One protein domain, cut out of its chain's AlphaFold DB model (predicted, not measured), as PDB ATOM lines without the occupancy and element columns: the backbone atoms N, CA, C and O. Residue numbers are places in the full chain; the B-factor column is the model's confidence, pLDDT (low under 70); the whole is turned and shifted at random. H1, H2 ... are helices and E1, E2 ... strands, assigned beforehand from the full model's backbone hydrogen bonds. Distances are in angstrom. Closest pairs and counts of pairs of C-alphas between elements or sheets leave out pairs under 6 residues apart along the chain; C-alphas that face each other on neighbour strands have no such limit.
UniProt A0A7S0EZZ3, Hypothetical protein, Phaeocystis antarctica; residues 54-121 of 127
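What this domain is: This is residues 54 to 121 of the 127 residues of the protein "Hypothetical protein" of Phaeocystis antarctica (UniProt A0A7S0EZZ3). A small three-stranded sheet, E2, E1 and E3, lies at one end of an extended model and one long helix, H2, at the other, with the short helix H1 between them along the chain. Neither helix packs on the sheet, and residues 109 to 121, of which 109 to 119 belong to H2, stick out as an arm. The printed part has 68 residues, with three named strands and then two named helices. The sheet, in the order E2 E1 E3, is mixed, and the class is mixed, helices and strands. The whole is extended and flat, with a radius of gyration of the C-alphas of 18.4 A and spans of 59 by 30 by 16 A.

How they stand to each other: Begin at the inner strand E1, residues 54 to 58. Edge strand E2, residues 64 to 69, is its antiparallel neighbour, and the two form a hairpin; look for N 57 and O 65, 2.8 A apart. On E3, residues 77 to 79, the other edge strand, parallel to E1 at 30 degrees, find N 78 and O 56 at 2.9 A. H1, residues 88 to 91, is not on the sheet, nor is H2, residues 102 to 119; the two helices are apart. In H2 every O i to N i+4 pair is within hydrogen-bond range; H1 is too short for such a pair.

Where its parts are: Find C-alpha 54 at (11.653, 14.196, 251.105), where E1 begins its 13.0 A; E2 measures 14.4 A. H2 runs 26.0 A from C-alpha 102 at (9.447, 8.126, 282.287) to C-alpha 119 at (21.737, 1.343, 304.129).

The domain as a whole: The C-alphas of Ser 54 and Gly 121, the two farthest apart, are 59.2 A apart. The printed part has no cut, and no link is long. Look for pLDDT under 70 at residues 73 to 75, 93 to 100 and 120 to 121.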
ATOM      1  N   SER A  54      11.989  12.976 250.374       86.38
ATOM      2  CA  SER A  54      11.653  14.196 251.105       86.38
ATOM      3  C   SER A  54      10.556  13.896 252.131       86.38
ATOM      4  O   SER A  54       9.494  13.393 251.764       86.38
ATOM      5  N   VAL A  55      10.826  14.157 253.409       89.25
ATOM      6  CA  VAL A  55       9.905  13.935 254.535       89.25
ATOM      7  C   VAL A  55       9.673  15.258 255.253       89.25
ATOM      8  O   VAL A  55      10.615  16.028 255.442       89.25
ATOM      9  N   ARG A  56       8.421  15.524 255.643       91.88
ATOM     10  CA  ARG A  56       8.082  16.675 256.481       91.88
ATOM     11  C   ARG A  56       8.399  16.326 257.928       91.88
ATOM     12  O   ARG A  56       7.756  15.447 258.499       91.88
ATOM     13  N   VAL A  57       9.378  17.004 258.503       91.06
ATOM     14  CA  VAL A  57       9.691  16.914 259.927       91.06
ATOM     15  C   VAL A  57       8.862  17.964 260.655       91.06
ATOM     16  O   VAL A  57       8.798  19.108 260.207       91.06
ATOM     17  N   VAL A  58       8.196  17.555 261.729       92.06
ATOM     18  CA  VAL A  58       7.448  18.425 262.639       92.06
ATOM     19  C   VAL A  58       8.195  18.440 263.965       92.06
ATOM     20  O   VAL A  58       8.377  17.387 264.583       92.06
ATOM     21  N   MET A  59       8.655  19.625 264.344       92.25
ATOM     22  CA  MET A  59       9.349  19.900 265.595       92.25
ATOM     23  C   MET A  59       8.364  20.093 266.752       92.25
ATOM     24  O   MET A  59       7.156  20.253 266.547       92.25
ATOM     25  N   SER A  60       8.884  20.070 267.976       89.12
ATOM     26  CA  SER A  60       8.106  20.190 269.211       89.12
ATOM     27  C   SER A  60       7.486  21.579 269.399       89.12
ATOM     28  O   SER A  60       6.411  21.703 269.981       89.12
ATOM     29  N   ASP A  61       8.114  22.613 268.835       88.75
ATOM     30  CA  ASP A  61       7.605  23.987 268.766       88.75
ATOM     31  C   ASP A  61       6.521  24.183 267.685       88.75
ATOM     32  O   ASP A  61       5.971  25.273 267.526       88.75
ATOM     33  N   GLY A  62       6.205  23.126 266.930       89.25
ATOM     34  CA  GLY A  62       5.260  23.150 265.818       89.25
ATOM     35  C   GLY A  62       5.851  23.664 264.506       89.25
ATOM     36  O   GLY A  62       5.143  23.684 263.492       89.25
ATOM     37  N   SER A  63       7.131  24.047 264.477       90.94
ATOM     38  CA  SER A  63       7.808  24.384 263.230       90.94
ATOM     39  C   SER A  63       7.966  23.137 262.353       90.94
ATOM     40  O   SER A  63       8.017  21.996 262.824       90.94
ATOM     41  N   THR A  64       7.977  23.334 261.032       93.50
ATOM     42  CA  THR A  64       8.082  22.217 260.087       93.50
ATOM     43  C   THR A  64       9.087  22.508 258.993       93.50
ATOM     44  O   THR A  64       9.121  23.617 258.459       93.50
ATOM     45  N   TYR A  65       9.869  21.499 258.620       92.12
ATOM     46  CA  TYR A  65      10.824  21.601 257.523       92.12
ATOM     47  C   TYR A  65      10.884  20.308 256.708       92.12
ATOM     48  O   TYR A  65      10.467  19.237 257.152       92.12
ATOM     49  N   MET A  66      11.369  20.416 255.473       91.62
ATOM     50  CA  MET A  66      11.517  19.277 254.569       91.62
ATOM     51  C   MET A  66      12.949  18.749 254.624       91.62
ATOM     52  O   MET A  66      13.889  19.508 254.396       91.62
ATOM     53  N   GLN A  67      13.116  17.451 254.880       89.38
ATOM     54  CA  GLN A  67      14.433  16.817 254.958       89.38
ATOM     55  C   GLN A  67      14.498  15.541 254.109       89.38
ATOM     56  O   GLN A  67      13.585  14.711 254.182       89.38
ATOM     57  N   PRO A  68      15.572  15.332 253.318       87.94
ATOM     58  CA  PRO A  68      15.823  14.043 252.690       87.94
ATOM     59  C   PRO A  68      16.154  13.012 253.772       87.94
ATOM     60  O   PRO A  68      17.132  13.150 254.503       87.94
ATOM     61  N   SER A  69      15.331  11.974 253.885       84.19
ATOM     62  CA  SER A  69      15.437  10.975 254.946       84.19
ATOM     63  C   SER A  69      15.268   9.557 254.415       84.19
ATOM     64  O   SER A  69      14.533   9.327 253.452       84.19
ATOM     65  N   ALA A  70      15.945   8.614 255.078       84.56
ATOM     66  CA  ALA A  70      15.867   7.183 254.806       84.56
ATOM     67  C   ALA A  70      14.788   6.440 255.605       84.56
ATOM     68  O   ALA A  70      14.696   5.209 255.572       84.56
ATOM     69  N   VAL A  71      13.950   7.184 256.329       79.25
ATOM     70  CA  VAL A  71      12.829   6.629 257.083       79.25
ATOM     71  C   VAL A  71      11.882   5.909 256.124       79.25
ATOM     72  O   VAL A  71      11.434   6.479 255.135       79.25
ATOM     73  N   ARG A  72      11.564   4.644 256.422       73.88
ATOM     74  CA  ARG A  72      10.690   3.794 255.590       73.88
ATOM     75  C   ARG A  72       9.200   3.941 255.923       73.88
ATOM     76  O   ARG A  72       8.378   3.449 255.156       73.88
ATOM     77  N   MET A  73       8.848   4.612 257.028       64.44
ATOM     78  CA  MET A  73       7.486   4.627 257.594       64.44
ATOM     79  C   MET A  73       6.428   5.155 256.616       64.44
ATOM     80  O   MET A  73       6.687   6.046 255.824       64.44
ATOM     81  N   VAL A  74       5.223   4.601 256.642       58.72
ATOM     82  CA  VAL A  74       4.214   4.739 255.570       58.72
ATOM     83  C   VAL A  74       3.618   6.160 255.434       58.72
ATOM     84  O   VAL A  74       2.963   6.455 254.441       58.72
ATOM     85  N   GLY A  75       3.903   7.081 256.359       65.69
ATOM     86  CA  GLY A  75       3.512   8.493 256.272       65.69
ATOM     87  C   GLY A  75       4.700   9.402 255.954       65.69
ATOM     88  O   GLY A  75       5.759   9.276 256.560       65.69
ATOM     89  N   GLY A  76       4.533  10.354 255.033       76.25
ATOM     90  CA  GLY A  76       5.540  11.376 254.696       76.25
ATOM     91  C   GLY A  76       5.796  12.421 255.796       76.25
ATOM     92  O   GLY A  76       6.293  13.503 255.489       76.25
ATOM     93  N   LEU A  77       5.438  12.113 257.046       85.56
ATOM     94  CA  LEU A  77       5.505  12.996 258.201       85.56
ATOM     95  C   LEU A  77       6.254  12.308 259.345       85.56
ATOM     96  O   LEU A  77       5.965  11.159 259.679       85.56
ATOM     97  N   LEU A  78       7.202  13.029 259.936       86.19
ATOM     98  CA  LEU A  78       7.971  12.612 261.101       86.19
ATOM     99  C   LEU A  78       7.769  13.649 262.209       86.19
ATOM    100  O   LEU A  78       8.293  14.752 262.106       86.19
ATOM    101  N   ALA A  79       6.998  13.302 263.238       87.88
ATOM    102  CA  ALA A  79       6.833  14.136 264.424       87.88
ATOM    103  C   ALA A  79       7.902  13.767 265.458       87.88
ATOM    104  O   ALA A  79       8.040  12.591 265.801       87.88
ATOM    105  N   LEU A  80       8.670  14.757 265.911       86.12
ATOM    106  CA  LEU A  80       9.721  14.571 266.904       86.12
ATOM    107  C   LEU A  80       9.204  14.980 268.285       86.12
ATOM    108  O   LEU A  80       8.819  16.124 268.494       86.12
ATOM    109  N   GLU A  81       9.219  14.045 269.235       82.62
ATOM    110  CA  GLU A  81       8.893  14.338 270.639       82.62
ATOM    111  C   GLU A  81      10.047  15.048 271.358       82.62
ATOM    112  O   GLU A  81       9.819  15.847 272.262       82.62
ATOM    113  N   ARG A  82      11.292  14.774 270.948       81.94
ATOM    114  CA  ARG A  82      12.513  15.417 271.448       81.94
ATOM    115  C   ARG A  82      13.333  15.955 270.281       81.94
ATOM    116  O   ARG A  82      13.675  15.203 269.368       81.94
ATOM    117  N   ASP A  83      13.647  17.242 270.320       87.50
ATOM    118  CA  ASP A  83      14.377  17.977 269.290       87.50
ATOM    119  C   ASP A  83      15.210  19.116 269.902       87.50
ATOM    120  O   ASP A  83      15.239  19.318 271.112       87.50
ATOM    121  N   ALA A  84      15.935  19.870 269.075       84.44
ATOM    122  CA  ALA A  84      16.801  20.939 269.576       84.44
ATOM    123  C   ALA A  84      16.030  22.065 270.293       84.44
ATOM    124  O   ALA A  84      16.613  22.751 271.128       84.44
ATOM    125  N   ALA A  85      14.738  22.240 269.996       83.25
ATOM    126  CA  ALA A  85      13.901  23.263 270.613       83.25
ATOM    127  C   ALA A  85      13.499  22.919 272.055       83.25
ATOM    128  O   ALA A  85      13.261  23.827 272.847       83.25
ATOM    129  N   ASN A  86      13.445  21.633 272.418       83.25
ATOM    130  CA  ASN A  86      13.078  21.201 273.770       83.25
ATOM    131  C   ASN A  86      14.205  20.507 274.550       83.25
ATOM    132  O   ASN A  86      14.046  20.205 275.734       83.25
ATOM    133  N   HIS A  87      15.348  20.254 273.916       81.25
ATOM    134  CA  HIS A  87      16.431  19.514 274.542       81.25
ATOM    135  C   HIS A  87      17.297  20.426 275.441       81.25
ATOM    136  O   HIS A  87      17.840  21.430 274.969       81.25
ATOM    137  N   PRO A  88      17.504  20.070 276.728       75.06
ATOM    138  CA  PRO A  88      18.065  20.967 277.747       75.06
ATOM    139  C   PRO A  88      19.482  21.459 277.428       75.06
ATOM    140  O   PRO A  88      19.821  22.599 277.737       75.06
ATOM    141  N   VAL A  89      20.281  20.646 276.724       82.19
ATOM    142  CA  VAL A  89      21.631  21.027 276.264       82.19
ATOM    143  C   VAL A  89      21.609  22.266 275.366       82.19
ATOM    144  O   VAL A  89      22.496  23.107 275.479       82.19
ATOM    145  N   TYR A  90      20.610  22.405 274.493       80.62
ATOM    146  CA  TYR A  90      20.511  23.556 273.591       80.62
ATOM    147  C   TYR A  90      19.814  24.753 274.243       80.62
ATOM    148  O   TYR A  90      20.015  25.885 273.814       80.62
ATOM    149  N   LEU A  91      19.039  24.513 275.303       78.50
ATOM    150  CA  LEU A  91      18.355  25.554 276.071       78.50
ATOM    151  C   LEU A  91      19.234  26.179 277.165       78.50
ATOM    152  O   LEU A  91      18.806  27.130 277.813       78.50
ATOM    153  N   GLY A  92      20.445  25.658 277.399       71.81
ATOM    154  CA  GLY A  92      21.333  26.147 278.461       71.81
ATOM    155  C   GLY A  92      20.768  25.940 279.871       71.81
ATOM    156  O   GLY A  92      21.234  26.560 280.827       71.81
ATOM    157  N   LEU A  93      19.756  25.078 280.008       67.75
ATOM    158  CA  LEU A  93      19.188  24.707 281.292       67.75
ATOM    159  C   LEU A  93      20.110  23.656 281.915       67.75
ATOM    160  O   LEU A  93      20.174  22.519 281.456       67.75
ATOM    161  N   ASN A  94      20.811  24.038 282.985       63.69
ATOM    162  CA  ASN A  94      21.611  23.120 283.809       63.69
ATOM    163  C   ASN A  94      20.751  22.078 284.548       63.69
ATOM    164  O   ASN A  94      21.280  21.209 285.238       63.69
ATOM    165  N   ASP A  95      19.428  22.173 284.421       58.47
ATOM    166  CA  ASP A  95      18.480  21.283 285.058       58.47
ATOM    167  C   ASP A  95      18.282  20.031 284.188       58.47
ATOM    168  O   ASP A  95      17.435  19.957 283.297       58.47
ATOM    169  N   LEU A  96      19.120  19.021 284.433       63.12
ATOM    170  CA  LEU A  96      19.080  17.718 283.755       63.12
ATOM    171  C   LEU A  96      17.855  16.875 284.170       63.12
ATOM    172  O   LEU A  96      17.704  15.742 283.706       63.12
ATOM    173  N   SER A  97      16.977  17.403 285.035       59.00
ATOM    174  CA  SER A  97      15.830  16.684 285.606       59.00
ATOM    175  C   SER A  97      14.823  16.208 284.549       59.00
ATOM    176  O   SER A  97      14.148  15.209 284.767       59.00
ATOM    177  N   GLY A  98      14.789  16.844 283.370       60.22
ATOM    178  CA  GLY A  98      13.943  16.446 282.238       60.22
ATOM    179  C   GLY A  98      14.584  15.483 281.228       60.22
ATOM    180  O   GLY A  98      13.930  15.117 280.248       60.22
ATOM    181  N   MET A  99      15.851  15.080 281.401       62.28
ATOM    182  CA  MET A  99      16.552  14.214 280.429       62.28
ATOM    183  C   MET A  99      16.103  12.754 280.474       62.28
ATOM    184  O   MET A  99      16.239  12.016 279.496       62.28
ATOM    185  N   VAL A 100      15.549  12.335 281.600       66.12
ATOM    186  CA  VAL A 100      15.240  10.943 281.884       66.12
ATOM    187  C   VAL A 100      13.841  10.638 281.345       66.12
ATOM    188  O   VAL A 100      12.871  11.292 281.704       66.12
ATOM    189  N   ASP A 101      13.718   9.673 280.433       70.25
ATOM    190  CA  ASP A 101      12.395   9.223 279.982       70.25
ATOM    191  C   ASP A 101      11.620   8.625 281.169       70.25
ATOM    192  O   ASP A 101      12.222   7.991 282.032       70.25
ATOM    193  N   ARG A 102      10.280   8.698 281.192       70.94
ATOM    194  CA  ARG A 102       9.447   8.126 282.287       70.94
ATOM    195  C   ARG A 102       9.811   6.682 282.660       70.94
ATOM    196  O   ARG A 102       9.685   6.250 283.805       70.94
ATOM    197  N   ARG A 103      10.267   5.895 281.681       72.62
ATOM    198  CA  ARG A 103      10.741   4.519 281.890       72.62
ATOM    199  C   ARG A 103      12.066   4.464 282.656       72.62
ATOM    200  O   ARG A 103      12.247   3.598 283.512       72.62
ATOM    201  N   GLU A 104      12.977   5.359 282.318       78.06
ATOM    202  CA  GLU A 104      14.279   5.533 282.954       78.06
ATOM    203  C   GLU A 104      14.087   6.091 284.382       78.06
ATOM    204  O   GLU A 104      14.704   5.582 285.317       78.06
ATOM    205  N   GLU A 105      13.112   6.986 284.598       81.56
ATOM    206  CA  GLU A 105      12.735   7.500 285.928       81.56
ATOM    207  C   GLU A 105      12.268   6.365 286.848       81.56
ATOM    208  O   GLU A 105      12.776   6.202 287.959       81.56
ATOM    209  N   MET A 106      11.362   5.504 286.365       84.00
ATOM    210  CA  MET A 106      10.897   4.341 287.132       84.00
ATOM    211  C   MET A 106      12.024   3.351 287.449       84.00
ATOM    212  O   MET A 106      12.033   2.723 288.512       84.00
ATOM    213  N   ARG A 107      12.982   3.176 286.531       88.00
ATOM    214  CA  ARG A 107      14.157   2.330 286.773       88.00
ATOM    215  C   ARG A 107      15.023   2.924 287.884       88.00
ATOM    216  O   ARG A 107      15.428   2.183 288.782       88.00
ATOM    217  N   LEU A 108      15.283   4.228 287.842       86.69
ATOM    218  CA  LEU A 108      16.087   4.926 288.845       86.69
ATOM    219  C   LEU A 108      15.413   4.920 290.220       86.69
ATOM    220  O   LEU A 108      16.080   4.617 291.209       86.69
ATOM    221  N   GLN A 109      14.094   5.115 290.291       85.81
ATOM    222  CA  GLN A 109      13.332   4.989 291.539       85.81
ATOM    223  C   GLN A 109      13.475   3.595 292.167       85.81
ATOM    224  O   GLN A 109      13.724   3.476 293.367       85.81
ATOM    225  N   LYS A 110      13.402   2.522 291.365       90.38
ATOM    226  CA  LYS A 110      13.621   1.149 291.860       90.38
ATOM    227  C   LYS A 110      15.040   0.930 292.385       90.38
ATOM    228  O   LYS A 110      15.229   0.176 293.337       90.38
ATOM    229  N   ILE A 111      16.041   1.549 291.762       89.31
ATOM    230  CA  ILE A 111      17.435   1.467 292.218       89.31
ATOM    231  C   ILE A 111      17.609   2.237 293.531       89.31
ATOM    232  O   ILE A 111      18.209   1.697 294.459       89.31
ATOM    233  N   ALA A 112      17.041   3.439 293.641       87.69
ATOM    234  CA  ALA A 112      17.078   4.246 294.858       87.69
ATOM    235  C   ALA A 112      16.426   3.518 296.046       87.69
ATOM    236  O   ALA A 112      17.034   3.404 297.106       87.69
ATOM    237  N   GLN A 113      15.254   2.906 295.842       87.69
ATOM    238  CA  GLN A 113      14.583   2.094 296.866       87.69
ATOM    239  C   GLN A 113      15.418   0.886 297.318       87.69
ATOM    240  O   GLN A 113      15.389   0.514 298.487       87.69
ATOM    241  N   ARG A 114      16.172   0.257 296.407       86.56
ATOM    242  CA  ARG A 114      17.070  -0.858 296.755       86.56
ATOM    243  C   ARG A 114      18.296  -0.405 297.542       86.56
ATOM    244  O   ARG A 114      18.771  -1.181 298.359       86.56
ATOM    245  N   ARG A 115      18.813   0.801 297.285       86.25
ATOM    246  CA  ARG A 115      19.936   1.377 298.044       86.25
ATOM    247  C   ARG A 115      19.506   1.780 299.450       86.25
ATOM    248  O   ARG A 115      20.116   1.314 300.399       86.25
ATOM    249  N   ALA A 116      18.381   2.487 299.575       84.00
ATOM    250  CA  ALA A 116      17.827   2.875 300.873       84.00
ATOM    251  C   ALA A 116      17.554   1.667 301.792       84.00
ATOM    252  O   ALA A 116      17.800   1.726 302.988       84.00
ATOM    253  N   LYS A 117      17.102   0.535 301.231       79.31
ATOM    254  CA  LYS A 117      16.910  -0.714 301.991       79.31
ATOM    255  C   LYS A 117      18.201  -1.414 302.418       79.31
ATOM    256  O   LYS A 117      18.140  -2.252 303.303       79.31
ATOM    257  N   ARG A 118      19.325  -1.156 301.745       77.38
ATOM    258  CA  ARG A 118      20.627  -1.722 302.128       77.38
ATOM    259  C   ARG A 118      21.264  -0.902 303.238       77.38
ATOM    260  O   ARG A 118      21.756  -1.483 304.183       77.38
ATOM    261  N   GLU A 119      21.183   0.420 303.131       71.88
ATOM    262  CA  GLU A 119      21.737   1.343 304.129       71.88
ATOM    263  C   GLU A 119      20.909   1.359 305.427       71.88
ATOM    264  O   GLU A 119      21.466   1.524 306.497       71.88
ATOM    265  N   GLY A 120      19.592   1.123 305.365       64.25
ATOM    266  CA  GLY A 120      18.739   1.014 306.558       64.25
ATOM    267  C   GLY A 120      18.677  -0.376 307.206       64.25
ATOM    268  O   GLY A 120      17.837  -0.576 308.074       64.25
ATOM    269  N   GLY A 121      19.475  -1.344 306.745       58.78
ATOM    270  CA  GLY A 121      19.516  -2.709 307.288       58.78
ATOM    271  C   GLY A 121      20.791  -3.035 308.069       58.78
ATOM    272  O   GLY A 121      20.957  -4.180 308.467       58.78
TER     273      GLY A 121